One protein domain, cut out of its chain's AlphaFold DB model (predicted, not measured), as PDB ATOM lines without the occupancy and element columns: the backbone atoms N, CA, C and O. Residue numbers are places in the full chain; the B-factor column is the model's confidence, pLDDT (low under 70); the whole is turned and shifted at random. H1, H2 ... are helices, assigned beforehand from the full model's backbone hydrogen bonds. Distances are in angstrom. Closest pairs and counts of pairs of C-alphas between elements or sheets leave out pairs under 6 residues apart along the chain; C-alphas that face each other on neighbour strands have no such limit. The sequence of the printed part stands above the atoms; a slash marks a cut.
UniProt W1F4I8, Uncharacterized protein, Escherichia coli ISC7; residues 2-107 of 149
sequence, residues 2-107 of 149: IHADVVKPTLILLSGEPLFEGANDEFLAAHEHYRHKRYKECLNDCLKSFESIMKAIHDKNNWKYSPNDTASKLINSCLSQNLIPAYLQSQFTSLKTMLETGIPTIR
ATOM      1  N   ILE A   2      61.495 105.877 115.589       85.88
ATOM      2  CA  ILE A   2      61.493 106.248 114.147       85.88
ATOM      3  C   ILE A   2      61.536 107.761 113.877       85.88
ATOM      4  O   ILE A   2      62.400 108.239 113.146       85.88
ATOM      5  N   HIS A   3      60.649 108.540 114.500       85.19
ATOM      6  CA  HIS A   3      60.644 109.990 114.298       85.19
ATOM      7  C   HIS A   3      61.948 110.667 114.765       85.19
ATOM      8  O   HIS A   3      62.493 111.515 114.064       85.19
ATOM      9  N   ALA A   4      62.453 110.301 115.946       88.94
ATOM     10  CA  ALA A   4      63.617 110.939 116.558       88.94
ATOM     11  C   ALA A   4      64.936 110.565 115.864       88.94
ATOM     12  O   ALA A   4      65.806 111.420 115.735       88.94
ATOM     13  N   ASP A   5      65.046 109.320 115.395       91.75
ATOM     14  CA  ASP A   5      66.311 108.738 114.928       91.75
ATOM     15  C   ASP A   5      66.417 108.662 113.401       91.75
ATOM     16  O   ASP A   5      67.517 108.539 112.863       91.75
ATOM     17  N   VAL A   6      65.285 108.735 112.693       94.88
ATOM     18  CA  VAL A   6      65.241 108.671 111.226       94.88
ATOM     19  C   VAL A   6      64.664 109.955 110.650       94.88
ATOM     20  O   VAL A   6      65.395 110.710 110.022       94.88
ATOM     21  N   VAL A   7      63.388 110.255 110.914       93.50
ATOM     22  CA  VAL A   7      62.681 111.371 110.250       93.50
ATOM     23  C   VAL A   7      63.330 112.719 110.559       93.50
ATOM     24  O   VAL A   7      63.647 113.477 109.646       93.50
ATOM     25  N   LYS A   8      63.571 113.017 111.840       94.31
ATOM     26  CA  LYS A   8      64.163 114.292 112.254       94.31
ATOM     27  C   LYS A   8      65.582 114.476 111.686       94.31
ATOM     28  O   LYS A   8      65.830 115.536 111.116       94.31
ATOM     29  N   PRO A   9      66.502 113.492 111.764       96.19
ATOM     30  CA  PRO A   9      67.793 113.583 111.086       96.19
ATOM     31  C   PRO A   9      67.686 113.769 109.572       96.19
ATOM     32  O   PRO A   9      68.421 114.590 109.031       96.19
ATOM     33  N   THR A  10      66.770 113.067 108.896       96.62
ATOM     34  CA  THR A  10      66.535 113.244 107.453       96.62
ATOM     35  C   THR A  10      66.164 114.686 107.130       96.62
ATOM     36  O   THR A  10      66.819 115.299 106.295       96.62
ATOM     37  N   LEU A  11      65.182 115.255 107.834       96.44
ATOM     38  CA  LEU A  11      64.749 116.641 107.627       96.44
ATOM     39  C   LEU A  11      65.870 117.647 107.908       96.44
ATOM     40  O   LEU A  11      66.063 118.576 107.132       96.44
ATOM     41  N   ILE A  12      66.652 117.439 108.973       96.44
ATOM     42  CA  ILE A  12      67.805 118.298 109.284       96.44
ATOM     43  C   ILE A  12      68.805 118.291 108.124       96.44
ATOM     44  O   ILE A  12      69.256 119.352 107.702       96.44
ATOM     45  N   LEU A  13      69.142 117.113 107.598       96.06
ATOM     46  CA  LEU A  13      70.088 116.986 106.492       96.06
ATOM     47  C   LEU A  13      69.550 117.587 105.188       96.06
ATOM     48  O   LEU A  13      70.297 118.288 104.513       96.06
ATOM     49  N   LEU A  14      68.274 117.358 104.870       96.31
ATOM     50  CA  LEU A  14      67.615 117.934 103.694       96.31
ATOM     51  C   LEU A  14      67.539 119.466 103.770       96.31
ATOM     52  O   LEU A  14      67.795 120.141 102.784       96.31
ATOM     53  N   SER A  15      67.264 120.027 104.947       94.81
ATOM     54  CA  SER A  15      67.261 121.484 105.162       94.81
ATOM     55  C   SER A  15      68.659 122.113 105.246       94.81
ATOM     56  O   SER A  15      68.783 123.334 105.302       94.81
ATOM     57  N   GLY A  16      69.712 121.294 105.321       92.38
ATOM     58  CA  GLY A  16      71.076 121.755 105.580       92.38
ATOM     59  C   GLY A  16      71.788 122.331 104.358       92.38
ATOM     60  O   GLY A  16      72.746 123.082 104.525       92.38
ATOM     61  N   GLU A  17      71.343 121.991 103.145       92.06
ATOM     62  CA  GLU A  17      71.954 122.443 101.893       92.06
ATOM     63  C   GLU A  17      70.877 122.907 100.899       92.06
ATOM     64  O   GLU A  17      69.934 122.154 100.652       92.06
ATOM     65  N   PRO A  18      71.020 124.088 100.259       94.06
ATOM     66  CA  PRO A  18      70.026 124.603  99.306       94.06
ATOM     67  C   PRO A  18      69.729 123.655  98.139       94.06
ATOM     68  O   PRO A  18      68.622 123.620  97.619       94.06
ATOM     69  N   LEU A  19      70.708 122.839  97.741       94.81
ATOM     70  CA  LEU A  19      70.553 121.871  96.658       94.81
ATOM     71  C   LEU A  19      69.510 120.780  96.969       94.81
ATOM     72  O   LEU A  19      68.954 120.180  96.054       94.81
ATOM     73  N   PHE A  20      69.237 120.522  98.250       96.62
ATOM     74  CA  PHE A  20      68.290 119.499  98.695       96.62
ATOM     75  C   PHE A  20      66.890 120.056  98.996       96.62
ATOM     76  O   PHE A  20      66.011 119.283  99.382       96.62
ATOM     77  N   GLU A  21      66.653 121.355  98.781       96.81
ATOM     78  CA  GLU A  21      65.383 122.030  99.089       96.81
ATOM     79  C   GLU A  21      64.185 121.360  98.402       96.81
ATOM     80  O   GLU A  21      63.206 121.039  99.068       96.81
ATOM     81  N   GLY A  22      64.297 121.017  97.113       97.00
ATOM     82  CA  GLY A  22      63.210 120.337  96.399       97.00
ATOM     83  C   GLY A  22      62.830 118.988  97.022       97.00
ATOM     84  O   GLY A  22      61.653 118.702  97.231       97.00
ATOM     85  N   ALA A  23      63.826 118.181  97.408       97.56
ATOM     86  CA  ALA A  23      63.579 116.909  98.085       97.56
ATOM     87  C   ALA A  23      63.000 117.104  99.499       97.56
ATOM     88  O   ALA A  23      62.203 116.276  99.950       97.56
ATOM     89  N   ASN A  24      63.392 118.180 100.192       98.19
ATOM     90  CA  ASN A  24      62.857 118.558 101.499       98.19
ATOM     91  C   ASN A  24      61.377 118.941 101.416       98.19
ATOM     92  O   ASN A  24      60.566 118.417 102.178       98.19
ATOM     93  N   ASP A  25      61.029 119.814 100.472       98.31
ATOM     94  CA  ASP A  25      59.669 120.309 100.272       98.31
ATOM     95  C   ASP A  25      58.708 119.167  99.949       98.31
ATOM     96  O   ASP A  25      57.644 119.048 100.556       98.31
ATOM     97  N   GLU A  26      59.116 118.265  99.057       98.38
ATOM     98  CA  GLU A  26      58.342 117.075  98.705       98.38
ATOM     99  C   GLU A  26      58.180 116.131  99.903       98.38
ATOM    100  O   GLU A  26      57.098 115.593 100.135       98.38
ATOM    101  N   PHE A  27      59.214 115.955 100.728       98.25
ATOM    102  CA  PHE A  27      59.107 115.090 101.902       98.25
ATOM    103  C   PHE A  27      58.221 115.692 103.005       98.25
ATOM    104  O   PHE A  27      57.429 114.983 103.633       98.25
ATOM    105  N   LEU A  28      58.296 117.008 103.219       98.25
ATOM    106  CA  LEU A  28      57.398 117.733 104.120       98.25
ATOM    107  C   LEU A  28      55.950 117.681 103.620       98.25
ATOM    108  O   LEU A  28      55.038 117.436 104.416       98.25
ATOM    109  N   ALA A  29      55.739 117.837 102.312       98.12
ATOM    110  CA  ALA A  29      54.433 117.678 101.686       98.12
ATOM    111  C   ALA A  29      53.890 116.259 101.889       98.12
ATOM    112  O   ALA A  29      52.734 116.107 102.284       98.12
ATOM    113  N   ALA A  30      54.714 115.217 101.741       97.44
ATOM    114  CA  ALA A  30      54.302 113.840 102.010       97.44
ATOM    115  C   ALA A  30      53.800 113.654 103.455       97.44
ATOM    116  O   ALA A  30      52.726 113.085 103.677       97.44
ATOM    117  N   HIS A  31      54.517 114.202 104.442       97.56
ATOM    118  CA  HIS A  31      54.069 114.207 105.838       97.56
ATOM    119  C   HIS A  31      52.754 114.975 106.028       97.56
ATOM    120  O   HIS A  31      51.880 114.525 106.773       97.56
ATOM    121  N   GLU A  32      52.581 116.107 105.349       97.88
ATOM    122  CA  GLU A  32      51.334 116.870 105.385       97.88
ATOM    123  C   GLU A  32      50.168 116.073 104.797       97.88
ATOM    124  O   GLU A  32      49.114 115.943 105.420       97.88
ATOM    125  N   HIS A  33      50.365 115.471 103.630       96.31
ATOM    126  CA  HIS A  33      49.399 114.588 102.994       96.31
ATOM    127  C   HIS A  33      48.988 113.433 103.911       96.31
ATOM    128  O   HIS A  33      47.791 113.185 104.072       96.31
ATOM    129  N   TYR A  34      49.947 112.790 104.584       95.38
ATOM    130  CA  TYR A  34      49.666 111.741 105.563       95.38
ATOM    131  C   TYR A  34      48.784 112.237 106.719       95.38
ATOM    132  O   TYR A  34      47.770 111.607 107.024       95.38
ATOM    133  N   ARG A  35      49.099 113.401 107.312       96.25
ATOM    134  CA  ARG A  35      48.312 113.993 108.417       96.25
ATOM    135  C   ARG A  35      46.852 114.256 108.050       96.25
ATOM    136  O   ARG A  35      45.982 114.183 108.914       96.25
ATOM    137  N   HIS A  36      46.582 114.525 106.776       95.88
ATOM    138  CA  HIS A  36      45.239 114.776 106.246       95.88
ATOM    139  C   HIS A  36      44.599 113.564 105.564       95.88
ATOM    140  O   HIS A  36      43.611 113.726 104.852       95.88
ATOM    141  N   LYS A  37      45.158 112.361 105.740       93.19
ATOM    142  CA  LYS A  37      44.675 111.116 105.114       93.19
ATOM    143  C   LYS A  37      44.655 111.146 103.576       93.19
ATOM    144  O   LYS A  37      43.963 110.363 102.931       93.19
ATOM    145  N   ARG A  38      45.452 112.028 102.965       91.00
ATOM    146  CA  ARG A  38      45.667 112.120 101.511       91.00
ATOM    147  C   ARG A  38      46.740 111.120 101.089       91.00
ATOM    148  O   ARG A  38      47.873 111.471 100.770       91.00
ATOM    149  N   TYR A  39      46.414 109.837 101.201       90.56
ATOM    150  CA  TYR A  39      47.400 108.760 101.129       90.56
ATOM    151  C   TYR A  39      48.057 108.596  99.754       90.56
ATOM    152  O   TYR A  39      49.249 108.310  99.680       90.56
ATOM    153  N   LYS A  40      47.317 108.809  98.662       87.75
ATOM    154  CA  LYS A  40      47.874 108.696  97.304       87.75
ATOM    155  C   LYS A  40      48.911 109.786  97.057       87.75
ATOM    156  O   LYS A  40      49.984 109.520  96.525       87.75
ATOM    157  N   GLU A  41      48.598 110.996  97.492       91.31
ATOM    158  CA  GLU A  41      49.462 112.161  97.411       91.31
ATOM    159  C   GLU A  41      50.689 112.006  98.315       91.31
ATOM    160  O   GLU A  41      51.795 112.299  97.879       91.31
ATOM    161  N   CYS A  42      50.524 111.433  99.514       94.38
ATOM    162  CA  CYS A  42      51.644 111.086 100.392       94.38
ATOM    163  C   CYS A  42      52.651 110.164  99.690       94.38
ATOM    164  O   CYS A  42      53.852 110.422  99.723       94.38
ATOM    165  N   LEU A  43      52.178 109.090  99.050       92.75
ATOM    166  CA  LEU A  43      53.049 108.142  98.346       92.75
ATOM    167  C   LEU A  43      53.699 108.764  97.108       92.75
ATOM    168  O   LEU A  43      54.873 108.515  96.833       92.75
ATOM    169  N   ASN A  44      52.954 109.603  96.390       93.06
ATOM    170  CA  ASN A  44      53.464 110.342  95.244       93.06
ATOM    171  C   ASN A  44      54.593 111.298  95.638       93.06
ATOM    172  O   ASN A  44      55.641 111.296  95.002       93.06
ATOM    173  N   ASP A  45      54.426 112.062  96.714       96.06
ATOM    174  CA  ASP A  45      55.456 113.000  97.161       96.06
ATOM    175  C   ASP A  45      56.633 112.290  97.858       96.06
ATOM    176  O   ASP A  45      57.771 112.747  97.760       96.06
ATOM    177  N   CYS A  46      56.418 111.098  98.432       96.56
ATOM    178  CA  CYS A  46      57.513 110.205  98.827       96.56
ATOM    179  C   CYS A  46      58.374 109.776  97.628       96.56
ATOM    180  O   CYS A  46      59.600 109.751  97.735       96.56
ATOM    181  N   LEU A  47      57.746 109.418  96.500       94.81
ATOM    182  CA  LEU A  47      58.457 109.057  95.271       94.81
ATOM    183  C   LEU A  47      59.217 110.251  94.695       94.81
ATOM    184  O   LEU A  47      60.387 110.106  94.349       94.81
ATOM    185  N   LYS A  48      58.576 111.423  94.635       95.19
ATOM    186  CA  LYS A  48      59.233 112.642  94.160       95.19
ATOM    187  C   LYS A  48      60.454 112.984  95.001       95.19
ATOM    188  O   LYS A  48      61.536 113.080  94.440       95.19
ATOM    189  N   SER A  49      60.319 113.014  96.330       97.56
ATOM    190  CA  SER A  49      61.445 113.307  97.226       97.56
ATOM    191  C   SER A  49      62.615 112.341  97.010       97.56
ATOM    192  O   SER A  49      63.780 112.745  96.980       97.56
ATOM    193  N   PHE A  50      62.312 111.059  96.783       96.12
ATOM    194  CA  PHE A  50      63.309 110.040  96.474       96.12
ATOM    195  C   PHE A  50      64.015 110.267  95.125       96.12
ATOM    196  O   PHE A  50      65.229 110.092  95.031       96.12
ATOM    197  N   GLU A  51      63.295 110.688  94.085       95.69
ATOM    198  CA  GLU A  51      63.905 111.086  92.811       95.69
ATOM    199  C   GLU A  51      64.726 112.370  92.946       95.69
ATOM    200  O   GLU A  51      65.872 112.417  92.495       95.69
ATOM    201  N   SER A  52      64.166 113.389  93.593       96.56
ATOM    202  CA  SER A  52      64.776 114.703  93.777       96.56
ATOM    203  C   SER A  52      66.083 114.618  94.546       96.56
ATOM    204  O   SER A  52      67.053 115.251  94.136       96.56
ATOM    205  N   ILE A  53      66.173 113.783  95.590       97.25
ATOM    206  CA  ILE A  53      67.451 113.620  96.287       97.25
ATOM    207  C   ILE A  53      68.505 112.982  95.379       97.25
ATOM    208  O   ILE A  53      69.648 113.422  95.371       97.25
ATOM    209  N   MET A  54      68.141 111.984  94.566       96.50
ATOM    210  CA  MET A  54      69.097 111.371  93.643       96.50
ATOM    211  C   MET A  54      69.563 112.388  92.600       96.50
ATOM    212  O   MET A  54      70.762 112.468  92.348       96.50
ATOM    213  N   LYS A  55      68.654 113.195  92.038       96.56
ATOM    214  CA  LYS A  55      68.987 114.272  91.088       96.56
ATOM    215  C   LYS A  55      69.922 115.307  91.716       96.56
ATOM    216  O   LYS A  55      70.982 115.574  91.165       96.56
ATOM    217  N   ALA A  56      69.606 115.773  92.922       96.56
ATOM    218  CA  ALA A  56      70.439 116.715  93.657       96.56
ATOM    219  C   ALA A  56      71.847 116.161  93.944       96.56
ATOM    220  O   ALA A  56      72.839 116.865  93.783       96.56
ATOM    221  N   ILE A  57      71.969 114.878  94.305       96.06
ATOM    222  CA  ILE A  57      73.280 114.229  94.475       96.06
ATOM    223  C   ILE A  57      74.056 114.212  93.148       96.06
ATOM    224  O   ILE A  57      75.263 114.451  93.148       96.06
ATOM    225  N   HIS A  58      73.388 113.964  92.018       95.81
ATOM    226  CA  HIS A  58      74.038 114.031  90.709       95.81
ATOM    227  C   HIS A  58      74.519 115.448  90.388       95.81
ATOM    228  O   HIS A  58      75.668 115.601  89.977       95.81
ATOM    229  N   ASP A  59      73.690 116.467  90.629       95.06
ATOM    230  CA  ASP A  59      74.064 117.871  90.430       95.06
ATOM    231  C   ASP A  59      75.286 118.245  91.282       95.06
ATOM    232  O   ASP A  59      76.251 118.809  90.768       95.06
ATOM    233  N   LYS A  60      75.303 117.840  92.560       94.81
ATOM    234  CA  LYS A  60      76.420 118.102  93.482       94.81
ATOM    235  C   LYS A  60      77.741 117.507  92.999       94.81
ATOM    236  O   LYS A  60      78.795 118.117  93.158       94.81
ATOM    237  N   ASN A  61      77.680 116.316  92.406       93.88
ATOM    238  CA  ASN A  61      78.849 115.555  91.974       93.88
ATOM    239  C   ASN A  61      79.165 115.719  90.475       93.88
ATOM    240  O   ASN A  61      80.056 115.045  89.956       93.88
ATOM    241  N   ASN A  62      78.458 116.606  89.763       94.19
ATOM    242  CA  ASN A  62      78.554 116.778  88.308       94.19
ATOM    243  C   ASN A  62      78.343 115.472  87.514       94.19
ATOM    244  O   ASN A  62      78.950 115.250  86.459       94.19
ATOM    245  N   TRP A  63      77.483 114.583  88.011       95.31
ATOM    246  CA  TRP A  63      77.109 113.359  87.310       95.31
ATOM    247  C   TRP A  63      76.026 113.647  86.278       95.31
ATOM    248  O   TRP A  63      75.052 114.348  86.535       95.31
ATOM    249  N   LYS A  64      76.175 113.070  85.086       93.56
ATOM    250  CA  LYS A  64      75.214 113.280  84.001       93.56
ATOM    251  C   LYS A  64      73.915 112.527  84.276       93.56
ATOM    252  O   LYS A  64      73.937 111.313  84.461       93.56
ATOM    253  N   TYR A  65      72.801 113.239  84.193       95.19
ATOM    254  CA  TYR A  65      71.456 112.679  84.135       95.19
ATOM    255  C   TYR A  65      70.558 113.590  83.288       95.19
ATOM    256  O   TYR A  65      70.912 114.732  82.986       95.19
ATOM    257  N   SER A  66      69.406 113.079  82.863       92.62
ATOM    258  CA  SER A  66      68.354 113.880  82.239       92.62
ATOM    259  C   SER A  66      67.313 114.286  83.286       92.62
ATOM    260  O   SER A  66      66.907 113.435  84.076       92.62
ATOM    261  N   PRO A  67      66.769 115.518  83.259       87.75
ATOM    262  CA  PRO A  67      65.679 115.922  84.155       87.75
ATOM    263  C   PRO A  67      64.462 114.979  84.127       87.75
ATOM    264  O   PRO A  67      63.759 114.839  85.130       87.75
ATOM    265  N   ASN A  68      64.258 114.297  82.991       88.81
ATOM    266  CA  ASN A  68      63.185 113.331  82.745       88.81
ATOM    267  C   ASN A  68      63.591 111.871  83.018       88.81
ATOM    268  O   ASN A  68      62.847 110.951  82.670       88.81
ATOM    269  N   ASP A  69      64.786 111.624  83.560       88.62
ATOM    270  CA  ASP A  69      65.182 110.275  83.935       88.62
ATOM    271  C   ASP A  69      64.316 109.769  85.087       88.62
ATOM    272  O   ASP A  69      64.076 110.455  86.079       88.62
ATOM    273  N   THR A  70      63.846 108.536  84.924       88.62
ATOM    274  CA  THR A  70      63.020 107.846  85.912       88.62
ATOM    275  C   THR A  70      63.849 107.451  87.128       88.62
ATOM    276  O   THR A  70      65.057 107.214  87.005       88.62
ATOM    277  N   ALA A  71      63.197 107.235  88.276       89.19
ATOM    278  CA  ALA A  71      63.830 106.644  89.456       89.19
ATOM    279  C   ALA A  71      64.709 105.420  89.131       89.19
ATOM    280  O   ALA A  71      65.813 105.300  89.649       89.19
ATOM    281  N   SER A  72      64.282 104.531  88.225       90.94
ATOM    282  CA  SER A  72      65.081 103.359  87.827       90.94
ATOM    283  C   SER A  72      66.428 103.727  87.198       90.94
ATOM    284  O   SER A  72      67.436 103.085  87.490       90.94
ATOM    285  N   LYS A  73      66.466 104.751  86.340       93.38
ATOM    286  CA  LYS A  73      67.722 105.222  85.743       93.38
ATOM    287  C   LYS A  73      68.613 105.899  86.777       93.38
ATOM    288  O   LYS A  73      69.810 105.627  86.796       93.38
ATOM    289  N   LEU A  74      68.026 106.714  87.653       94.06
ATOM    290  CA  LEU A  74      68.746 107.386  88.733       94.06
ATOM    291  C   LEU A  74      69.377 106.374  89.701       94.06
ATOM    292  O   LEU A  74      70.562 106.484  89.989       94.06
ATOM    293  N   ILE A  75      68.642 105.325  90.095       93.81
ATOM    294  CA  ILE A  75      69.163 104.221  90.923       93.81
ATOM    295  C   ILE A  75      70.371 103.557  90.248       93.81
ATOM    296  O   ILE A  75      71.412 103.377  90.877       93.81
ATOM    297  N   ASN A  76      70.250 103.208  88.964       93.12
ATOM    298  CA  ASN A  76      71.343 102.581  88.214       93.12
ATOM    299  C   ASN A  76      72.574 103.487  88.106       93.12
ATOM    300  O   ASN A  76      73.700 102.999  88.180       93.12
ATOM    301  N   SER A  77      72.369 104.795  87.966       94.00
ATOM    302  CA  SER A  77      73.454 105.771  87.949       94.00
ATOM    303  C   SER A  77      74.118 105.913  89.327       94.00
ATOM    304  O   SER A  77      75.338 105.857  89.429       94.00
ATOM    305  N   CYS A  78      73.351 105.957  90.420       93.56
ATOM    306  CA  CYS A  78      73.908 105.927  91.778       93.56
ATOM    307  C   CYS A  78      74.773 104.676  92.031       93.56
ATOM    308  O   CYS A  78      75.804 104.761  92.698       93.56
ATOM    309  N   LEU A  79      74.378 103.519  91.488       91.94
ATOM    310  CA  LEU A  79      75.157 102.278  91.572       91.94
ATOM    311  C   LEU A  79      76.455 102.362  90.760       91.94
ATOM    312  O   LEU A  79      77.508 101.979  91.261       91.94
ATOM    313  N   SER A  80      76.405 102.876  89.524       92.75
ATOM    314  CA  SER A  80      77.593 102.987  88.664       92.75
ATOM    315  C   SER A  80      78.629 103.981  89.198       92.75
ATOM    316  O   SER A  80      79.825 103.794  88.987       92.75
ATOM    317  N   GLN A  81      78.174 104.992  89.939       92.88
ATOM    318  CA  GLN A  81      79.017 105.980  90.612       92.88
ATOM    319  C   GLN A  81      79.497 105.524  92.000       92.88
ATOM    320  O   GLN A  81      80.168 106.277  92.700       92.88
ATOM    321  N   ASN A  82      79.172 104.293  92.416       92.19
ATOM    322  CA  ASN A  82      79.486 103.737  93.737       92.19
ATOM    323  C   ASN A  82      78.943 104.564  94.922       92.19
ATOM    324  O   ASN A  82      79.452 104.438  96.035       92.19
ATOM    325  N   LEU A  83      77.887 105.365  94.715       93.50
ATOM    326  CA  LEU A  83      77.178 106.045  95.807       93.50
ATOM    327  C   LEU A  83      76.601 105.018  96.785       93.50
ATOM    328  O   LEU A  83      76.666 105.178  98.002       93.50
ATOM    329  N   ILE A  84      76.008 103.961  96.225       91.19
ATOM    330  CA  ILE A  84      75.391 102.869  96.967       91.19
ATOM    331  C   ILE A  84      76.007 101.527  96.545       91.19
ATOM    332  O   ILE A  84      76.303 101.334  95.364       91.19
ATOM    333  N   PRO A  85      76.194 100.574  97.477       88.62
ATOM    334  CA  PRO A  85      76.702  99.249  97.143       88.62
ATOM    335  C   PRO A  85      75.816  98.500  96.140       88.62
ATOM    336  O   PRO A  85      74.592  98.488  96.271       88.62
ATOM    337  N   ALA A  86      76.441  97.780  95.202       88.00
ATOM    338  CA  ALA A  86      75.748  97.042  94.139       88.00
ATOM    339  C   ALA A  86      74.663  96.075  94.654       88.00
ATOM    340  O   ALA A  86      73.597  95.943  94.053       88.00
ATOM    341  N   TYR A  87      74.897  95.437  95.805       88.00
ATOM    342  CA  TYR A  87      73.957  94.484  96.401       88.00
ATOM    343  C   TYR A  87      72.640  95.123  96.888       88.00
ATOM    344  O   TYR A  87      71.688  94.397  97.165       88.00
ATOM    345  N   LEU A  88      72.556  96.458  96.985       90.50
ATOM    346  CA  LEU A  88      71.330  97.174  97.361       90.50
ATOM    347  C   LEU A  88      70.423  97.508  96.168       90.50
ATOM    348  O   LEU A  88      69.328  98.036  96.372       90.50
ATOM    349  N   GLN A  89      70.821  97.185  94.931       88.25
ATOM    350  CA  GLN A  89      70.028  97.493  93.736       88.25
ATOM    351  C   GLN A  89      68.599  96.940  93.811       88.25
ATOM    352  O   GLN A  89      67.642  97.645  93.474       88.25
ATOM    353  N   SER A  90      68.441  95.694  94.266       90.38
ATOM    354  CA  SER A  90      67.129  95.059  94.418       90.38
ATOM    355  C   SER A  90      66.262  95.813  95.424       90.38
ATOM    356  O   SER A  90      65.113  96.113  95.120       90.38
ATOM    357  N   GLN A  91      66.828  96.218  96.563       91.81
ATOM    358  CA  GLN A  91      66.121  96.952  97.614       91.81
ATOM    359  C   GLN A  91      65.607  98.310  97.120       91.81
ATOM    360  O   GLN A  91      64.443  98.647  97.336       91.81
ATOM    361  N   PHE A  92      66.442  99.069  96.407       90.31
ATOM    362  CA  PHE A  92      66.063 100.369  95.844       90.31
ATOM    363  C   PHE A  92      65.013 100.226  94.739       90.31
ATOM    364  O   PHE A  92      64.043 100.985  94.686       90.31
ATOM    365  N   THR A  93      65.160  99.208  93.889       89.94
ATOM    366  CA  THR A  93      64.170  98.885  92.855       89.94
ATOM    367  C   THR A  93      62.833  98.488  93.480       89.94
ATOM    368  O   THR A  93      61.783  98.936  93.018       89.94
ATOM    369  N   SER A  94      62.850  97.699  94.556       90.31
ATOM    370  CA  SER A  94      61.654  97.327  95.311       90.31
ATOM    371  C   SER A  94      60.997  98.534  95.971       90.31
ATOM    372  O   SER A  94      59.788  98.677  95.840       90.31
ATOM    373  N   LEU A  95      61.755  99.431  96.614       88.00
ATOM    374  CA  LEU A  95      61.209 100.667  97.190       88.00
ATOM    375  C   LEU A  95      60.498 101.506  96.133       88.00
ATOM    376  O   LEU A  95      59.330 101.846  96.300       88.00
ATOM    377  N   LYS A  96      61.193 101.789  95.029       88.88
ATOM    378  CA  LYS A  96      60.643 102.504  93.876       88.88
ATOM    379  C   LYS A  96      59.358 101.845  93.394       88.88
ATOM    380  O   LYS A  96      58.356 102.521  93.208       88.88
ATOM    381  N   THR A  97      59.378 100.522  93.237       87.81
ATOM    382  CA  THR A  97      58.213  99.757  92.788       87.81
ATOM    383  C   THR A  97      57.068  99.867  93.784       87.81
ATOM    384  O   THR A  97      55.950 100.070  93.353       87.81
ATOM    385  N   MET A  98      57.314  99.778  95.092       85.50
ATOM    386  CA  MET A  98      56.280  99.916  96.122       85.50
ATOM    387  C   MET A  98      55.697 101.334  96.186       85.50
ATOM    388  O   MET A  98      54.492 101.485  96.363       85.50
ATOM    389  N   LEU A  99      56.526 102.371  96.030       82.75
ATOM    390  CA  LEU A  99      56.071 103.763  95.976       82.75
ATOM    391  C   LEU A  99      55.238 104.016  94.722       82.75
ATOM    392  O   LEU A  99      54.165 104.600  94.808       82.75
ATOM    393  N   GLU A 100      55.694 103.509  93.575       81.69
ATOM    394  CA  GLU A 100      54.928 103.562  92.341       81.69
ATOM    395  C   GLU A 100      53.640 102.779  92.469       81.69
ATOM    396  O   GLU A 100      52.608 103.375  92.268       81.69
ATOM    397  N   THR A 101      53.655 101.488  92.811       70.31
ATOM    398  CA  THR A 101      52.463 100.623  92.849       70.31
ATOM    399  C   THR A 101      51.491 101.019  93.957       70.31
ATOM    400  O   THR A 101      50.281 100.844  93.799       70.31
ATOM    401  N   GLY A 102      51.963 101.634  95.038       59.00
ATOM    402  CA  GLY A 102      51.101 102.240  96.047       59.00
ATOM    403  C   GLY A 102      50.191 103.348  95.490       59.00
ATOM    404  O   GLY A 102      49.157 103.640  96.086       59.00
ATOM    405  N   ILE A 103      50.513 103.904  94.313       57.78
ATOM    406  CA  ILE A 103      49.750 104.970  93.648       57.78
ATOM    407  C   ILE A 103      48.661 104.409  92.677       57.78
ATOM    408  O   ILE A 103      47.530 104.899  92.726       57.78
ATOM    409  N   PRO A 104      48.897 103.368  91.832       45.59
ATOM    410  CA  PRO A 104      47.939 102.787  90.898       45.59
ATOM    411  C   PRO A 104      47.653 101.278  91.066       45.59
ATOM    412  O   PRO A 104      47.023 100.718  90.178       45.59
ATOM    413  N   THR A 105      47.959 100.586  92.174       44.34
ATOM    414  CA  THR A 105      47.323  99.255  92.433       44.34
ATOM    415  C   THR A 105      45.863  99.380  92.914       44.34
ATOM    416  O   THR A 105      45.266  98.445  93.438       44.34
ATOM    417  N   ILE A 106      45.273 100.556  92.666       45.16
ATOM    418  CA  ILE A 106      43.836 100.870  92.608       45.16
ATOM    419  C   ILE A 106      43.528 101.555  91.261       45.16
ATOM    420  O   ILE A 106      42.602 102.333  91.086       45.16
ATOM    421  N   ARG A 107      44.349 101.298  90.250       36.44
ATOM    422  CA  ARG A 107      44.045 101.571  88.857       36.44
ATOM    423  C   ARG A 107      43.849 100.202  88.247       36.44
ATOM    424  O   ARG A 107      44.782  99.541  87.798       36.44
TER     425      ARG A 107
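Overview. This is residues 2 to 107 of the 149 residues of an uncharacterized protein of Escherichia coli ISC7 (UniProt W1F4I8). The longest helix, H3, runs through the middle, with H2 side by side with it on one side and the H4-H5 hairpin on the other, and H1 packs on H2 with residues 11 to 14. H3, H4 and H5 form a bundle, helices side by side. The printed part has 106 residues, 79 of them in five named helices, H1 to H5 in order, with no named strand; the class is all helix, and the whole is compact, with a radius of gyration of the C-alphas of 14.0 A and spans of 38 by 35 by 26 A.

Along the chain. Find C-alpha 2 at (61.493, 106.248, 114.147), where H1, residues 2 to 14, begins. H2 is residues 18 to 35, 25.8 A; H3 residues 39 to 60, 31.4 A; H4 residues 71 to 80; H5 residues 86 to 101, 23.6 A, ending at (52.463, 100.623, 92.849).

Arrangement. H1 touches H2, C-alphas of Leu 14 and Asn 24 closest, 5.3 A. H2 and H3, a hairpin, touch at a shallow tilt of 11 degrees, opposite ways; C-alphas of Ala 30 and Cys 42 are closest, 4.2 A. H3, the hub, touches H4 with residues 50 to 55 and H5 with 43 to 47. Every O i to N i+4 pair is within hydrogen-bond range in H4, against 6 of 9 in H1, 12 of 14 in H2, 17 of 18 in H3 and 10 of 12 in H5.

Size, cuts and confidence. The printed part has no cut and no long link; residues 102 to 107 are under pLDDT 70.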